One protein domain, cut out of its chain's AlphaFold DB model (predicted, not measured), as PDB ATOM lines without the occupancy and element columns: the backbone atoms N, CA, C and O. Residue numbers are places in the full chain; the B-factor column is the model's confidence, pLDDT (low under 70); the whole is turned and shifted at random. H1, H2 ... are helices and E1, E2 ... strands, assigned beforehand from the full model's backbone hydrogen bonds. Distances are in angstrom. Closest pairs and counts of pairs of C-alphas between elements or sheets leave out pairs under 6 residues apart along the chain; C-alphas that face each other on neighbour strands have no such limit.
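This is residues 65 to 143 and 193 to 236 of the 520 residues of the protein "Fasciclin domain-containing protein" of Cyclospora cayetanensis (UniProt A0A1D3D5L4). A small three-stranded sheet stands toward one end of the domain, and a cluster of short, crossed helices is gathered beside it round H2, which touches H1, H4 and H5. H1 packs on the sheet and H3 packs on H1; H5 packs on H2 and runs toward the sheet, which it only grazes with its residues 132 to 133, and the small H6 lies at the far end, after a long stretch with no named element, residues 210 to 227. The printed part has 123 residues with six named helices and three named strands, in the order H1 H2 H3 E1 H4 H5 E2 E3 H6; the sheet runs E1 E3 E2 and is mixed. The class is mixed, helices and strands, with under half of the residues in named elements. The whole is compact, with a radius of gyration of the C-alphas of 14.3 A and spans of 43 by 31 by 27 A.

H1, residues 71 to 77, begins with C-alpha 71 at (64.957, 149.532, 12.209) and is 10.0 A long from first to last C-alpha. H2, residues 82 to 91, is the longest helix by residues and measures 14.2 A. H3 is residues 94 to 99, 8.9 A. E1, residues 103 to 108, measures 15.9 A from C-alpha 103 at (58.234, 153.489, 6.280). H4 is residues 110 to 113, 5.2 A, and H5 is residues 125 to 133, 12.4 A. After the cut come E2, residues 199 to 201, 6.5 A, and E3, residues 204 to 209, 16.5 A. H6, residues 228 to 231, 5.2 A, ends with C-alpha 231 at (56.469, 127.300, 11.156).

H2 is the hub, touching three helices. It touches H1 at a steep tilt of 47 degrees, opposite ways, with Ala 75 and Asn 85 the closest C-alphas at 5.6 A. It touches H5 at a steep tilt of 60 degrees, opposite ways; the C-alphas of Leu 91 and Trp 129 are closest, 6.7 A apart. It touches H4 with the C-alphas of Gln 83 and Asp 110 closest, at 5.8 A. H3 touches H1 at a steep tilt of 44 degrees, opposite ways, with the C-alphas of Gln 72 and Thr 94 closest at 6.4 A. The helix packing is mostly crossed, with none of these three tilts shallow. H1 is on the sheet at a height of 9.4 A, over none of its strands, but only just: 2 of its C-alphas fall on E3 and 2 on E2. H5 only grazes the sheet, with residues 132 to 133. In the sheet, E1 and E3 are parallel at 20 degrees, with N 107 and O 207 at 2.7 A, within hydrogen-bond range. E2 and E3 form a hairpin, antiparallel at 141 degrees, with N 201 and O 204 at 2.8 A. Residues 104 to 105 of E1 also pair with residues 136 to 137, antiparallel. H6 is close to H5 but not clearly touching it, the closest C-alphas being those of Trp 125 and Arg 231, 4.8 A apart. In H1, H2, H3 and H5 every O i to N i+4 pair is within hydrogen-bond range; H4 and H6 are too short for such a pair.

The two C-alphas farthest apart, those of Asn 66 and Glu 221, are 44.0 A apart. Residues 144 to 192 are not printed, and C-alphas 143 and 193 stand 15.1 A apart across this cut. The links H4 to H5 and E3 to H6 are long, of 11 and 18 residues. The mean pLDDT of the printed part is 94.0, and residues 65 to 66 are under 70.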
ATOM      1  N   ILE A  65      72.204 162.107   9.090       55.69
ATOM      2  CA  ILE A  65      71.485 160.930   8.565       55.69
ATOM      3  C   ILE A  65      72.348 159.663   8.663       55.69
ATOM      4  O   ILE A  65      71.819 158.565   8.806       55.69
ATOM      5  N   ASN A  66      73.676 159.805   8.639       56.56
ATOM      6  CA  ASN A  66      74.595 158.665   8.706       56.56
ATOM      7  C   ASN A  66      74.705 158.056  10.115       56.56
ATOM      8  O   ASN A  66      75.305 156.994  10.262       56.56
ATOM      9  N   GLU A  67      74.148 158.711  11.137       75.94
ATOM     10  CA  GLU A  67      74.116 158.203  12.515       75.94
ATOM     11  C   GLU A  67      72.806 157.485  12.859       75.94
ATOM     12  O   GLU A  67      72.697 156.886  13.930       75.94
ATOM     13  N   LEU A  68      71.809 157.509  11.968       84.06
ATOM     14  CA  LEU A  68      70.545 156.831  12.222       84.06
ATOM     15  C   LEU A  68      70.720 155.318  12.082       84.06
ATOM     16  O   LEU A  68      71.160 154.809  11.052       84.06
ATOM     17  N   LEU A  69      70.339 154.590  13.131       90.12
ATOM     18  CA  LEU A  69      70.303 153.133  13.105       90.12
ATOM     19  C   LEU A  69      69.197 152.658  12.154       90.12
ATOM     20  O   LEU A  69      68.155 153.308  11.999       90.12
ATOM     21  N   THR A  70      69.402 151.496  11.534       90.62
ATOM     22  CA  THR A  70      68.313 150.814  10.830       90.62
ATOM     23  C   THR A  70      67.263 150.334  11.836       90.62
ATOM     24  O   THR A  70      67.546 150.153  13.022       90.62
ATOM     25  N   VAL A  71      66.037 150.087  11.369       89.94
ATOM     26  CA  VAL A  71      64.957 149.532  12.209       89.94
ATOM     27  C   VAL A  71      65.380 148.207  12.857       89.94
ATOM     28  O   VAL A  71      65.080 147.946  14.022       89.94
ATOM     29  N   GLN A  72      66.131 147.386  12.122       90.50
ATOM     30  CA  GLN A  72      66.664 146.123  12.624       90.50
ATOM     31  C   GLN A  72      67.731 146.333  13.701       90.50
ATOM     32  O   GLN A  72      67.678 145.673  14.740       90.50
ATOM     33  N   ASP A  73      68.678 147.244  13.477       92.81
ATOM     34  CA  ASP A  73      69.723 147.542  14.461       92.81
ATOM     35  C   ASP A  73      69.113 148.110  15.744       92.81
ATOM     36  O   ASP A  73      69.508 147.724  16.846       92.81
ATOM     37  N   LEU A  74      68.088 148.957  15.613       93.12
ATOM     38  CA  LEU A  74      67.331 149.488  16.742       93.12
ATOM     39  C   LEU A  74      66.658 148.367  17.550       93.12
ATOM     40  O   LEU A  74      66.797 148.328  18.774       93.12
ATOM     41  N   ALA A  75      65.988 147.423  16.878       91.44
ATOM     42  CA  ALA A  75      65.368 146.264  17.523       91.44
ATOM     43  C   ALA A  75      66.394 145.309  18.162       91.44
ATOM     44  O   ALA A  75      66.098 144.654  19.159       91.44
ATOM     45  N   GLY A  76      67.604 145.221  17.604       91.44
ATOM     46  CA  GLY A  76      68.703 144.434  18.167       91.44
ATOM     47  C   GLY A  76      69.365 145.076  19.383       91.44
ATOM     48  O   GLY A  76      69.761 144.364  20.308       91.44
ATOM     49  N   LEU A  77      69.471 146.405  19.395       92.81
ATOM     50  CA  LEU A  77      70.101 147.166  20.472       92.81
ATOM     51  C   LEU A  77      69.203 147.262  21.711       92.81
ATOM     52  O   LEU A  77      69.686 147.281  22.845       92.81
ATOM     53  N   GLN A  78      67.891 147.331  21.501       93.62
ATOM     54  CA  GLN A  78      66.928 147.539  22.569       93.62
ATOM     55  C   GLN A  78      66.501 146.216  23.212       93.62
ATOM     56  O   GLN A  78      65.920 145.331  22.589       93.62
ATOM     57  N   GLY A  79      66.796 146.083  24.508       95.19
ATOM     58  CA  GLY A  79      66.575 144.843  25.251       95.19
ATOM     59  C   GLY A  79      65.108 144.440  25.434       95.19
ATOM     60  O   GLY A  79      64.873 143.297  25.815       95.19
ATOM     61  N   ASP A  80      64.168 145.352  25.177       96.69
ATOM     62  CA  ASP A  80      62.713 145.172  25.241       96.69
ATOM     63  C   ASP A  80      62.074 144.802  23.891       96.69
ATOM     64  O   ASP A  80      60.856 144.659  23.830       96.69
ATOM     65  N   LEU A  81      62.865 144.658  22.821       96.88
ATOM     66  CA  LEU A  81      62.409 144.274  21.476       96.88
ATOM     67  C   LEU A  81      62.958 142.904  21.038       96.88
ATOM     68  O   LEU A  81      63.023 142.598  19.843       96.88
ATOM     69  N   LYS A  82      63.366 142.048  21.984       97.06
ATOM     70  CA  LYS A  82      64.035 140.774  21.671       97.06
ATOM     71  C   LYS A  82      63.117 139.796  20.946       97.06
ATOM     72  O   LYS A  82      63.573 139.125  20.017       97.06
ATOM     73  N   GLN A  83      61.846 139.707  21.344       97.38
ATOM     74  CA  GLN A  83      60.864 138.829  20.698       97.38
ATOM     75  C   GLN A  83      60.578 139.293  19.269       97.38
ATOM     76  O   GLN A  83      60.567 138.481  18.343       97.38
ATOM     77  N   LEU A  84      60.437 140.608  19.070       97.31
ATOM     78  CA  LEU A  84      60.253 141.193  17.744       97.31
ATOM     79  C   LEU A  84      61.469 140.937  16.846       97.31
ATOM     80  O   LEU A  84      61.307 140.448  15.733       97.31
ATOM     81  N   ASN A  85      62.688 141.198  17.327       96.56
ATOM     82  CA  ASN A  85      63.913 140.944  16.563       96.56
ATOM     83  C   ASN A  85      64.032 139.462  16.166       96.56
ATOM     84  O   ASN A  85      64.293 139.133  15.008       96.56
ATOM     85  N   ARG A  86      63.754 138.550  17.104       96.25
ATOM     86  CA  ARG A  86      63.693 137.112  16.816       96.25
ATOM     87  C   ARG A  86      62.674 136.801  15.717       96.25
ATOM     88  O   ARG A  86      62.995 136.054  14.796       96.25
ATOM     89  N   LEU A  87      61.474 137.375  15.791       96.94
ATOM     90  CA  LEU A  87      60.420 137.181  14.796       96.94
ATOM     91  C   LEU A  87      60.840 137.688  13.407       96.94
ATOM     92  O   LEU A  87      60.658 136.978  12.419       96.94
ATOM     93  N   LEU A  88      61.455 138.872  13.330       96.38
ATOM     94  CA  LEU A  88      61.962 139.445  12.078       96.38
ATOM     95  C   LEU A  88      63.032 138.555  11.434       96.38
ATOM     96  O   LEU A  88      62.990 138.331  10.221       96.38
ATOM     97  N   LYS A  89      63.947 137.997  12.237       95.00
ATOM     98  CA  LYS A  89      64.970 137.047  11.772       95.00
ATOM     99  C   LYS A  89      64.370 135.722  11.303       95.00
ATOM    100  O   LYS A  89      64.725 135.250  10.227       95.00
ATOM    101  N   GLU A  90      63.440 135.141  12.063       94.38
ATOM    102  CA  GLU A  90      62.741 133.898  11.690       94.38
ATOM    103  C   GLU A  90      61.989 134.033  10.357       94.38
ATOM    104  O   GLU A  90      61.911 133.083   9.573       94.38
ATOM    105  N   LEU A  91      61.431 135.215  10.095       96.00
ATOM    106  CA  LEU A  91      60.720 135.514   8.858       96.00
ATOM    107  C   LEU A  91      61.649 135.870   7.690       96.00
ATOM    108  O   LEU A  91      61.213 135.793   6.542       96.00
ATOM    109  N   GLY A  92      62.906 136.233   7.956       94.50
ATOM    110  CA  GLY A  92      63.799 136.826   6.956       94.50
ATOM    111  C   GLY A  92      63.345 138.222   6.519       94.50
ATOM    112  O   GLY A  92      63.604 138.633   5.390       94.50
ATOM    113  N   MET A  93      62.629 138.942   7.390       94.75
ATOM    114  CA  MET A  93      62.057 140.255   7.082       94.75
ATOM    115  C   MET A  93      63.091 141.388   7.156       94.75
ATOM    116  O   MET A  93      62.892 142.451   6.579       94.75
ATOM    117  N   THR A  94      64.220 141.122   7.810       92.25
ATOM    118  CA  THR A  94      65.402 141.988   7.913       92.25
ATOM    119  C   THR A  94      65.828 142.556   6.560       92.25
ATOM    120  O   THR A  94      65.903 143.767   6.388       92.25
ATOM    121  N   PHE A  95      65.962 141.689   5.556       91.50
ATOM    122  CA  PHE A  95      66.344 142.076   4.197       91.50
ATOM    123  C   PHE A  95      65.370 143.074   3.553       91.50
ATOM    124  O   PHE A  95      65.788 143.988   2.850       91.50
ATOM    125  N   TYR A  96      64.069 142.917   3.796       91.31
ATOM    126  CA  TYR A  96      63.058 143.816   3.240       91.31
ATOM    127  C   TYR A  96      63.077 145.164   3.949       91.31
ATOM    128  O   TYR A  96      63.027 146.198   3.292       91.31
ATOM    129  N   LEU A  97      63.201 145.152   5.279       93.38
ATOM    130  CA  LEU A  97      63.264 146.377   6.071       93.38
ATOM    131  C   LEU A  97      64.495 147.221   5.736       93.38
ATOM    132  O   LEU A  97      64.428 148.438   5.849       93.38
ATOM    133  N   GLU A  98      65.604 146.610   5.317       91.06
ATOM    134  CA  GLU A  98      66.793 147.331   4.850       91.06
ATOM    135  C   GLU A  98      66.589 148.008   3.487       91.06
ATOM    136  O   GLU A  98      67.173 149.061   3.229       91.06
ATOM    137  N   GLN A  99      65.784 147.400   2.609       91.94
ATOM    138  CA  GLN A  99      65.544 147.890   1.249       91.94
ATOM    139  C   GLN A  99      64.414 148.912   1.167       91.94
ATOM    140  O   GLN A  99      64.460 149.810   0.324       91.94
ATOM    141  N   SER A 100      63.404 148.769   2.020       91.88
ATOM    142  CA  SER A 100      62.303 149.713   2.114       91.88
ATOM    143  C   SER A 100      62.803 151.043   2.666       91.88
ATOM    144  O   SER A 100      63.480 151.093   3.692       91.88
ATOM    145  N   ARG A 101      62.462 152.126   1.971       91.62
ATOM    146  CA  ARG A 101      62.660 153.500   2.434       91.62
ATOM    147  C   ARG A 101      61.320 154.077   2.852       91.62
ATOM    148  O   ARG A 101      60.287 153.573   2.420       91.62
ATOM    149  N   ASP A 102      61.373 155.119   3.671       94.31
ATOM    150  CA  ASP A 102      60.216 155.914   4.069       94.31
ATOM    151  C   ASP A 102      59.062 155.044   4.580       94.31
ATOM    152  O   ASP A 102      57.992 154.993   3.989       94.31
ATOM    153  N   MET A 103      59.287 154.292   5.657       96.38
ATOM    154  CA  MET A 103      58.234 153.489   6.280       96.38
ATOM    155  C   MET A 103      57.996 153.895   7.727       96.38
ATOM    156  O   MET A 103      58.894 154.387   8.412       96.38
ATOM    157  N   THR A 104      56.800 153.603   8.224       97.38
ATOM    158  CA  THR A 104      56.494 153.729   9.647       97.38
ATOM    159  C   THR A 104      56.219 152.361  10.246       97.38
ATOM    160  O   THR A 104      55.296 151.677   9.812       97.38
ATOM    161  N   MET A 105      57.000 151.949  11.249       97.38
ATOM    162  CA  MET A 105      56.826 150.655  11.916       97.38
ATOM    163  C   MET A 105      56.382 150.814  13.371       97.38
ATOM    164  O   MET A 105      57.055 151.451  14.187       97.38
ATOM    165  N   PHE A 106      55.287 150.150  13.728       98.06
ATOM    166  CA  PHE A 106      54.866 149.988  15.113       98.06
ATOM    167  C   PHE A 106      55.533 148.748  15.715       98.06
ATOM    168  O   PHE A 106      55.248 147.618  15.336       98.06
ATOM    169  N   MET A 107      56.448 148.953  16.655       97.81
ATOM    170  CA  MET A 107      57.256 147.903  17.265       97.81
ATOM    171  C   MET A 107      56.628 147.451  18.588       97.81
ATOM    172  O   MET A 107      56.724 148.178  19.585       97.81
ATOM    173  N   PRO A 108      55.978 146.277  18.644       98.31
ATOM    174  CA  PRO A 108      55.493 145.742  19.906       98.31
ATOM    175  C   PRO A 108      56.663 145.398  20.829       98.31
ATOM    176  O   PRO A 108      57.613 144.730  20.419       98.31
ATOM    177  N   VAL A 109      56.582 145.842  22.083       98.19
ATOM    178  CA  VAL A 109      57.568 145.484  23.117       98.19
ATOM    179  C   VAL A 109      57.369 144.058  23.628       98.19
ATOM    180  O   VAL A 109      56.292 143.485  23.511       98.19
ATOM    181  N   ASP A 110      58.374 143.473  24.272       97.88
ATOM    182  CA  ASP A 110      58.325 142.101  24.798       97.88
ATOM    183  C   ASP A 110      57.161 141.878  25.795       97.88
ATOM    184  O   ASP A 110      56.562 140.795  25.851       97.88
ATOM    185  N   SER A 111      56.757 142.917  26.537       97.81
ATOM    186  CA  SER A 111      55.565 142.871  27.401       97.81
ATOM    187  C   SER A 111      54.247 142.830  26.617       97.81
ATOM    188  O   SER A 111      53.238 142.374  27.153       97.81
ATOM    189  N   ALA A 112      54.237 143.279  25.361       98.00
ATOM    190  CA  ALA A 112      53.106 143.150  24.445       98.00
ATOM    191  C   ALA A 112      52.920 141.693  24.008       98.00
ATOM    192  O   ALA A 112      51.805 141.178  24.046       98.00
ATOM    193  N   PHE A 113      54.014 141.004  23.669       97.75
ATOM    194  CA  PHE A 113      53.988 139.576  23.324       97.75
ATOM    195  C   PHE A 113      53.503 138.714  24.491       97.75
ATOM    196  O   PHE A 113      52.777 137.745  24.289       97.75
ATOM    197  N   SER A 114      53.852 139.101  25.720       97.25
ATOM    198  CA  SER A 114      53.441 138.394  26.939       97.25
ATOM    199  C   SER A 114      51.943 138.524  27.256       97.25
ATOM    200  O   SER A 114      51.413 137.718  28.014       97.25
ATOM    201  N   GLN A 115      51.257 139.532  26.702       97.56
ATOM    202  CA  GLN A 115      49.810 139.728  26.888       97.56
ATOM    203  C   GLN A 115      48.960 138.852  25.962       97.56
ATOM    204  O   GLN A 115      47.747 138.759  26.158       97.56
ATOM    205  N   LEU A 116      49.561 138.232  24.945       96.69
ATOM    206  CA  LEU A 116      48.822 137.399  24.008       96.69
ATOM    207  C   LEU A 116      48.467 136.042  24.633       96.69
ATOM    208  O   LEU A 116      49.285 135.451  25.336       96.69
ATOM    209  N   PRO A 117      47.273 135.499  24.337       96.88
ATOM    210  CA  PRO A 117      46.863 134.190  24.844       96.88
ATOM    211  C   PRO A 117      47.581 133.020  24.147       96.88
ATOM    212  O   PRO A 117      47.431 131.874  24.565       96.88
ATOM    213  N   PHE A 118      48.344 133.290  23.085       95.94
ATOM    214  CA  PHE A 118      49.084 132.307  22.299       95.94
ATOM    215  C   PHE A 118      50.525 132.766  22.065       95.94
ATOM    216  O   PHE A 118      50.849 133.952  22.101       95.94
ATOM    217  N   ASN A 119      51.396 131.803  21.768       96.38
ATOM    218  CA  ASN A 119      52.784 132.076  21.426       96.38
ATOM    219  C   ASN A 119      52.920 132.363  19.923       96.38
ATOM    220  O   ASN A 119      52.723 131.469  19.099       96.38
ATOM    221  N   ILE A 120      53.303 133.593  19.565       97.00
ATOM    222  CA  ILE A 120      53.465 134.013  18.163       97.00
ATOM    223  C   ILE A 120      54.464 133.130  17.404       97.00
ATOM    224  O   ILE A 120      54.241 132.832  16.232       97.00
ATOM    225  N   HIS A 121      55.532 132.655  18.047       95.69
ATOM    226  CA  HIS A 121      56.562 131.854  17.373       95.69
ATOM    227  C   HIS A 121      56.064 130.473  16.927       95.69
ATOM    228  O   HIS A 121      56.656 129.844  16.043       95.69
ATOM    229  N   GLU A 122      54.965 130.004  17.517       96.62
ATOM    230  CA  GLU A 122      54.353 128.712  17.212       96.62
ATOM    231  C   GLU A 122      53.338 128.763  16.069       96.62
ATOM    232  O   GLU A 122      52.901 127.710  15.591       96.62
ATOM    233  N   LEU A 123      52.982 129.965  15.620       97.31
ATOM    234  CA  LEU A 123      52.076 130.170  14.500       97.31
ATOM    235  C   LEU A 123      52.711 129.732  13.175       97.31
ATOM    236  O   LEU A 123      53.932 129.563  13.048       97.31
ATOM    237  N   SER A 124      51.862 129.560  12.160       97.38
ATOM    238  CA  SER A 124      52.332 129.302  10.800       97.38
ATOM    239  C   SER A 124      53.199 130.466  10.312       97.38
ATOM    240  O   SER A 124      53.015 131.618  10.711       97.38
ATOM    241  N   TRP A 125      54.162 130.184   9.436       96.44
ATOM    242  CA  TRP A 125      55.018 131.220   8.855       96.44
ATOM    243  C   TRP A 125      54.186 132.318   8.169       96.44
ATOM    244  O   TRP A 125      54.470 133.499   8.336       96.44
ATOM    245  N   GLN A 126      53.105 131.931   7.485       96.31
ATOM    246  CA  GLN A 126      52.177 132.850   6.817       96.31
ATOM    247  C   GLN A 126      51.450 133.765   7.811       96.31
ATOM    248  O   GLN A 126      51.367 134.969   7.583       96.31
ATOM    249  N   ALA A 127      50.964 133.215   8.926       97.62
ATOM    250  CA  ALA A 127      50.324 133.990   9.986       97.62
ATOM    251  C   ALA A 127      51.296 135.008  10.600       97.62
ATOM    252  O   ALA A 127      50.975 136.193  10.691       97.62
ATOM    253  N   LYS A 128      52.513 134.564  10.944       97.56
ATOM    254  CA  LYS A 128      53.581 135.433  11.467       97.56
ATOM    255  C   LYS A 128      53.895 136.580  10.503       97.56
ATOM    256  O   LYS A 128      53.963 137.730  10.926       97.56
ATOM    257  N   TRP A 129      54.039 136.270   9.216       96.88
ATOM    258  CA  TRP A 129      54.319 137.256   8.173       96.88
ATOM    259  C   TRP A 129      53.229 138.330   8.079       96.88
ATOM    260  O   TRP A 129      53.534 139.520   8.127       96.88
ATOM    261  N   ARG A 130      51.954 137.922   8.031       97.56
ATOM    262  CA  ARG A 130      50.814 138.852   7.962       97.56
ATOM    263  C   ARG A 130      50.720 139.754   9.189       97.56
ATOM    264  O   ARG A 130      50.480 140.949   9.041       97.56
ATOM    265  N   ILE A 131      50.956 139.205  10.384       97.94
ATOM    266  CA  ILE A 131      50.993 139.997  11.620       97.94
ATOM    267  C   ILE A 131      52.062 141.086  11.511       97.94
ATOM    268  O   ILE A 131      51.766 142.246  11.776       97.94
ATOM    269  N   VAL A 132      53.289 140.756  11.092       97.88
ATOM    270  CA  VAL A 132      54.364 141.760  10.999       97.88
ATOM    271  C   VAL A 132      54.077 142.808   9.919       97.88
ATOM    272  O   VAL A 132      54.284 143.992  10.168       97.88
ATOM    273  N   GLN A 133      53.541 142.419   8.758       97.62
ATOM    274  CA  GLN A 133      53.153 143.376   7.710       97.62
ATOM    275  C   GLN A 133      52.102 144.385   8.184       97.62
ATOM    276  O   GLN A 133      52.164 145.557   7.822       97.62
ATOM    277  N   PHE A 134      51.173 143.956   9.036       98.25
ATOM    278  CA  PHE A 134      50.151 144.837   9.595       98.25
ATOM    279  C   PHE A 134      50.707 145.877  10.578       98.25
ATOM    280  O   PHE A 134      50.023 146.837  10.900       98.25
ATOM    281  N   HIS A 135      51.949 145.729  11.036       98.19
ATOM    282  CA  HIS A 135      52.614 146.729  11.873       98.19
ATOM    283  C   HIS A 135      53.381 147.783  11.064       98.19
ATOM    284  O   HIS A 135      54.003 148.661  11.661       98.19
ATOM    285  N   ILE A 136      53.380 147.697   9.731       97.94
ATOM    286  CA  ILE A 136      54.171 148.570   8.865       97.94
ATOM    287  C   ILE A 136      53.238 149.367   7.959       97.94
ATOM    288  O   ILE A 136      52.389 148.794   7.278       97.94
ATOM    289  N   ILE A 137      53.433 150.682   7.929       98.00
ATOM    290  CA  ILE A 137      52.856 151.594   6.941       98.00
ATOM    291  C   ILE A 137      53.937 151.834   5.876       98.00
ATOM    292  O   ILE A 137      54.994 152.385   6.211       98.00
ATOM    293  N   PRO A 138      53.740 151.370   4.630       96.62
ATOM    294  CA  PRO A 138      54.727 151.519   3.569       96.62
ATOM    295  C   PRO A 138      54.682 152.922   2.949       96.62
ATOM    296  O   PRO A 138      53.615 153.521   2.847       96.62
ATOM    297  N   ASN A 139      55.828 153.387   2.442       94.75
ATOM    298  CA  ASN A 139      55.974 154.610   1.638       94.75
ATOM    299  C   ASN A 139      55.496 155.909   2.317       94.75
ATOM    300  O   ASN A 139      55.171 156.873   1.622       94.75
ATOM    301  N   ASP A 140      55.433 155.937   3.649       94.62
ATOM    302  CA  ASP A 140      55.096 157.125   4.419       94.62
ATOM    303  C   ASP A 140      55.827 157.170   5.775       94.62
ATOM    304  O   ASP A 140      55.871 156.190   6.536       94.62
ATOM    305  N   ILE A 141      56.381 158.342   6.097       95.25
ATOM    306  CA  ILE A 141      56.966 158.651   7.408       95.25
ATOM    307  C   ILE A 141      55.924 159.452   8.180       95.25
ATOM    308  O   ILE A 141      55.906 160.682   8.172       95.25
ATOM    309  N   VAL A 142      55.058 158.724   8.875       95.75
ATOM    310  CA  VAL A 142      53.935 159.296   9.601       95.75
ATOM    311  C   VAL A 142      54.452 159.978  10.860       95.75
ATOM    312  O   VAL A 142      54.976 159.331  11.773       95.75
ATOM    313  N   ASP A 143      54.276 161.293  10.925       95.75
ATOM    314  CA  ASP A 143      54.498 162.081  12.131       95.75
ATOM    315  C   ASP A 143      53.167 162.270  12.869       95.75
ATOM    316  O   ASP A 143      52.331 163.086  12.476       95.75
ATOM    317  N   ILE A 193      54.045 153.878  23.613       95.69
ATOM    318  CA  ILE A 193      54.720 154.003  24.922       95.69
ATOM    319  C   ILE A 193      56.107 154.653  24.854       95.69
ATOM    320  O   ILE A 193      56.737 154.869  25.890       95.69
ATOM    321  N   SER A 194      56.622 154.936  23.658       88.88
ATOM    322  CA  SER A 194      57.940 155.548  23.485       88.88
ATOM    323  C   SER A 194      57.966 157.013  23.953       88.88
ATOM    324  O   SER A 194      57.010 157.765  23.773       88.88
ATOM    325  N   LYS A 195      59.083 157.419  24.571       86.50
ATOM    326  CA  LYS A 195      59.405 158.808  24.939       86.50
ATOM    327  C   LYS A 195      60.828 159.111  24.432       86.50
ATOM    328  O   LYS A 195      61.767 158.570  25.016       86.50
ATOM    329  N   PRO A 196      61.022 159.918  23.369       85.50
ATOM    330  CA  PRO A 196      59.998 160.553  22.527       85.50
ATOM    331  C   PRO A 196      59.125 159.521  21.787       85.50
ATOM    332  O   PRO A 196      59.580 158.397  21.574       85.50
ATOM    333  N   PRO A 197      57.880 159.873  21.406       85.81
ATOM    334  CA  PRO A 197      56.966 158.944  20.742       85.81
ATOM    335  C   PRO A 197      57.540 158.455  19.413       85.81
ATOM    336  O   PRO A 197      57.575 157.248  19.174       85.81
ATOM    337  N   LYS A 198      58.052 159.376  18.597       93.69
ATOM    338  CA  LYS A 198      58.692 159.098  17.313       93.69
ATOM    339  C   LYS A 198      60.181 158.820  17.514       93.69
ATOM    340  O   LYS A 198      60.902 159.660  18.051       93.69
ATOM    341  N   ILE A 199      60.638 157.658  17.056       93.50
ATOM    342  CA  ILE A 199      62.061 157.320  16.963       93.50
ATOM    343  C   ILE A 199      62.426 157.291  15.481       93.50
ATOM    344  O   ILE A 199      61.942 156.438  14.733       93.50
ATOM    345  N   GLU A 200      63.256 158.238  15.056       93.94
ATOM    346  CA  GLU A 200      63.723 158.327  13.673       93.94
ATOM    347  C   GLU A 200      64.797 157.267  13.407       93.94
ATOM    348  O   GLU A 200      65.697 157.038  14.215       93.94
ATOM    349  N   THR A 201      64.667 156.586  12.275       93.19
ATOM    350  CA  THR A 201      65.563 155.521  11.814       93.19
ATOM    351  C   THR A 201      65.992 155.814  10.387       93.19
ATOM    352  O   THR A 201      65.358 156.606   9.691       93.19
ATOM    353  N   PHE A 202      67.043 155.144   9.917       92.00
ATOM    354  CA  PHE A 202      67.552 155.357   8.559       92.00
ATOM    355  C   PHE A 202      66.489 155.114   7.469       92.00
ATOM    356  O   PHE A 202      66.498 155.780   6.438       92.00
ATOM    357  N   ASN A 203      65.543 154.205   7.725       91.19
ATOM    358  CA  ASN A 203      64.515 153.792   6.767       91.19
ATOM    359  C   ASN A 203      63.113 154.349   7.081       91.19
ATOM    360  O   ASN A 203      62.138 153.908   6.475       91.19
ATOM    361  N   GLY A 204      63.000 155.310   8.007       94.00
ATOM    362  CA  GLY A 204      61.744 155.994   8.326       94.00
ATOM    363  C   GLY A 204      61.517 156.207   9.823       94.00
ATOM    364  O   GLY A 204      62.453 156.524  10.557       94.00
ATOM    365  N   ALA A 205      60.283 156.047  10.301       95.56
ATOM    366  CA  ALA A 205      59.912 156.273  11.700       95.56
ATOM    367  C   ALA A 205      59.493 154.981  12.403       95.56
ATOM    368  O   ALA A 205      58.902 154.077  11.815       95.56
ATOM    369  N   THR A 206      59.764 154.901  13.701       96.62
ATOM    370  CA  THR A 206      59.335 153.767  14.515       96.62
ATOM    371  C   THR A 206      58.679 154.218  15.812       96.62
ATOM    372  O   THR A 206      59.066 155.227  16.406       96.62
ATOM    373  N   TYR A 207      57.675 153.460  16.247       97.25
ATOM    374  CA  TYR A 207      56.867 153.748  17.432       97.25
ATOM    375  C   TYR A 207      56.758 152.494  18.290       97.25
ATOM    376  O   TYR A 207      56.346 151.447  17.794       97.25
ATOM    377  N   LYS A 208      57.095 152.570  19.580       97.75
ATOM    378  CA  LYS A 208      56.931 151.417  20.478       97.75
ATOM    379  C   LYS A 208      55.486 151.307  20.929       97.75
ATOM    380  O   LYS A 208      54.945 152.288  21.432       97.75
ATOM    381  N   ILE A 209      54.893 150.121  20.824       98.06
ATOM    382  CA  ILE A 209      53.506 149.875  21.240       98.06
ATOM    383  C   ILE A 209      53.413 148.801  22.325       98.06
ATOM    384  O   ILE A 209      54.200 147.855  22.361       98.06
ATOM    385  N   ASN A 210      52.435 148.937  23.220       98.00
ATOM    386  CA  ASN A 210      52.258 148.044  24.372       98.00
ATOM    387  C   ASN A 210      51.461 146.757  24.090       98.00
ATOM    388  O   ASN A 210      51.342 145.919  24.988       98.00
ATOM    389  N   ARG A 211      50.903 146.602  22.886       98.19
ATOM    390  CA  ARG A 211      50.127 145.434  22.441       98.19
ATOM    391  C   ARG A 211      50.470 145.085  21.003       98.19
ATOM    392  O   ARG A 211      50.815 145.967  20.232       98.19
ATOM    393  N   VAL A 212      50.379 143.804  20.657       98.19
ATOM    394  CA  VAL A 212      50.569 143.341  19.277       98.19
ATOM    395  C   VAL A 212      49.277 143.567  18.499       98.19
ATOM    396  O   VAL A 212      48.210 143.165  18.960       98.19
ATOM    397  N   LEU A 213      49.376 144.188  17.326       98.12
ATOM    398  CA  LEU A 213      48.248 144.423  16.429       98.12
ATOM    399  C   LEU A 213      47.942 143.155  15.626       98.12
ATOM    400  O   LEU A 213      48.830 142.575  15.001       98.12
ATOM    401  N   LEU A 214      46.680 142.727  15.623       97.94
ATOM    402  CA  LEU A 214      46.227 141.591  14.823       97.94
ATOM    403  C   LEU A 214      45.451 142.093  13.596       97.94
ATOM    404  O   LEU A 214      44.569 142.940  13.755       97.94
ATOM    405  N   PRO A 215      45.749 141.590  12.382       97.19
ATOM    406  CA  PRO A 215      44.984 141.951  11.196       97.19
ATOM    407  C   PRO A 215      43.509 141.546  11.354       97.19
ATOM    408  O   PRO A 215      43.234 140.421  11.784       97.19
ATOM    409  N   PRO A 216      42.541 142.383  10.940       96.38
ATOM    410  CA  PRO A 216      41.112 142.052  11.034       96.38
ATOM    411  C   PRO A 216      40.706 140.886  10.117       96.38
ATOM    412  O   PRO A 216      39.668 140.261  10.303       96.38
ATOM    413  N   SER A 217      41.526 140.599   9.109       94.94
ATOM    414  CA  SER A 217      41.382 139.505   8.150       94.94
ATOM    415  C   SER A 217      41.905 138.160   8.680       94.94
ATOM    416  O   SER A 217      41.894 137.172   7.942       94.94
ATOM    417  N   MET A 218      42.414 138.116   9.916       95.50
ATOM    418  CA  MET A 218      42.967 136.916  10.534       95.50
ATOM    419  C   MET A 218      41.875 136.115  11.244       95.50
ATOM    420  O   MET A 218      41.080 136.660  12.007       95.50
ATOM    421  N   THR A 219      41.832 134.807  10.999       96.62
ATOM    422  CA  THR A 219      40.846 133.916  11.623       96.62
ATOM    423  C   THR A 219      41.415 133.240  12.869       96.62
ATOM    424  O   THR A 219      42.628 133.117  13.029       96.62
ATOM    425  N   GLU A 220      40.550 132.726  13.749       95.56
ATOM    426  CA  GLU A 220      40.982 131.923  14.906       95.56
ATOM    427  C   GLU A 220      41.780 130.674  14.503       95.56
ATOM    428  O   GLU A 220      42.569 130.156  15.291       95.56
ATOM    429  N   GLU A 221      41.592 130.169  13.281       95.19
ATOM    430  CA  GLU A 221      42.351 129.031  12.766       95.19
ATOM    431  C   GLU A 221      43.807 129.392  12.481       95.19
ATOM    432  O   GLU A 221      44.696 128.603  12.799       95.19
ATOM    433  N   ASP A 222      44.053 130.601  11.973       95.69
ATOM    434  CA  ASP A 222      45.400 131.121  11.722       95.69
ATOM    435  C   ASP A 222      46.189 131.337  13.025       95.69
ATOM    436  O   ASP A 222      47.421 131.326  13.020       95.69
ATOM    437  N   LEU A 223      45.473 131.514  14.141       96.00
ATOM    438  CA  LEU A 223      46.026 131.692  15.486       96.00
ATOM    439  C   LEU A 223      46.333 130.366  16.199       96.00
ATOM    440  O   LEU A 223      46.897 130.368  17.297       96.00
ATOM    441  N   LYS A 224      45.983 129.219  15.606       96.19
ATOM    442  CA  LYS A 224      46.306 127.912  16.188       96.19
ATOM    443  C   LYS A 224      47.800 127.610  16.017       96.19
ATOM    444  O   LYS A 224      48.387 127.940  14.984       96.19
ATOM    445  N   PRO A 225      48.427 126.926  16.991       96.19
ATOM    446  CA  PRO A 225      49.811 126.499  16.855       96.19
ATOM    447  C   PRO A 225      49.939 125.580  15.638       96.19
ATOM    448  O   PRO A 225      49.287 124.537  15.541       96.19
ATOM    449  N   ALA A 226      50.789 125.972  14.696       94.62
ATOM    450  CA  ALA A 226      50.989 125.234  13.463       94.62
ATOM    451  C   ALA A 226      51.909 124.032  13.698       94.62
ATOM    452  O   ALA A 226      52.707 124.006  14.644       94.62
ATOM    453  N   LYS A 227      51.845 123.037  12.806       94.00
ATOM    454  CA  LYS A 227      52.828 121.942  12.797       94.00
ATOM    455  C   LYS A 227      54.216 122.514  12.508       94.00
ATOM    456  O   LYS A 227      54.331 123.472  11.751       94.00
ATOM    457  N   GLN A 228      55.270 121.910  13.057       89.12
ATOM    458  CA  GLN A 228      56.647 122.414  12.932       89.12
ATOM    459  C   GLN A 228      57.058 122.720  11.479       89.12
ATOM    460  O   GLN A 228      57.662 123.756  11.224       89.12
ATOM    461  N   GLU A 229      56.643 121.893  10.517       88.19
ATOM    462  CA  GLU A 229      56.908 122.098   9.083       88.19
ATOM    463  C   GLU A 229      56.310 123.395   8.514       88.19
ATOM    464  O   GLU A 229      56.859 123.972   7.581       88.19
ATOM    465  N   GLN A 230      55.196 123.865   9.073       91.62
ATOM    466  CA  GLN A 230      54.509 125.088   8.651       91.62
ATOM    467  C   GLN A 230      55.052 126.339   9.353       91.62
ATOM    468  O   GLN A 230      54.691 127.451   8.972       91.62
ATOM    469  N   ARG A 231      55.886 126.182  10.390       92.56
ATOM    470  CA  ARG A 231      56.469 127.300  11.156       92.56
ATOM    471  C   ARG A 231      57.699 127.905  10.475       92.56
ATOM    472  O   ARG A 231      58.068 129.035  10.803       92.56
ATOM    473  N   ILE A 232      58.328 127.147   9.577       89.25
ATOM    474  CA  ILE A 232      59.560 127.498   8.863       89.25
ATOM    475  C   ILE A 232      59.197 128.152   7.527       89.25
ATOM    476  O   ILE A 232      58.198 127.796   6.904       89.25
ATOM    477  N   ASN A 233      60.031 129.090   7.071       90.31
ATOM    478  CA  ASN A 233      59.910 129.674   5.740       90.31
ATOM    479  C   ASN A 233      59.859 128.554   4.670       90.31
ATOM    480  O   ASN A 233      60.752 127.695   4.645       90.31
ATOM    481  N   PRO A 234      58.845 128.540   3.780       88.44
ATOM    482  CA  PRO A 234      58.683 127.487   2.779       88.44
ATOM    483  C   PRO A 234      59.901 127.339   1.860       88.44
ATOM    484  O   PRO A 234      60.196 126.228   1.422       88.44
ATOM    485  N   GLU A 235      60.651 128.410   1.596       87.00
ATOM    486  CA  GLU A 235      61.881 128.329   0.806       87.00
ATOM    487  C   GLU A 235      63.004 127.604   1.543       87.00
ATOM    488  O   GLU A 235      63.707 126.782   0.952       87.00
ATOM    489  N   VAL A 236      63.159 127.867   2.842       88.62
ATOM    490  CA  VAL A 236      64.135 127.166   3.688       88.62
ATOM    491  C   VAL A 236      63.763 125.687   3.763       88.62
ATOM    492  O   VAL A 236      64.614 124.827   3.540       88.62
TER     493      VAL A 236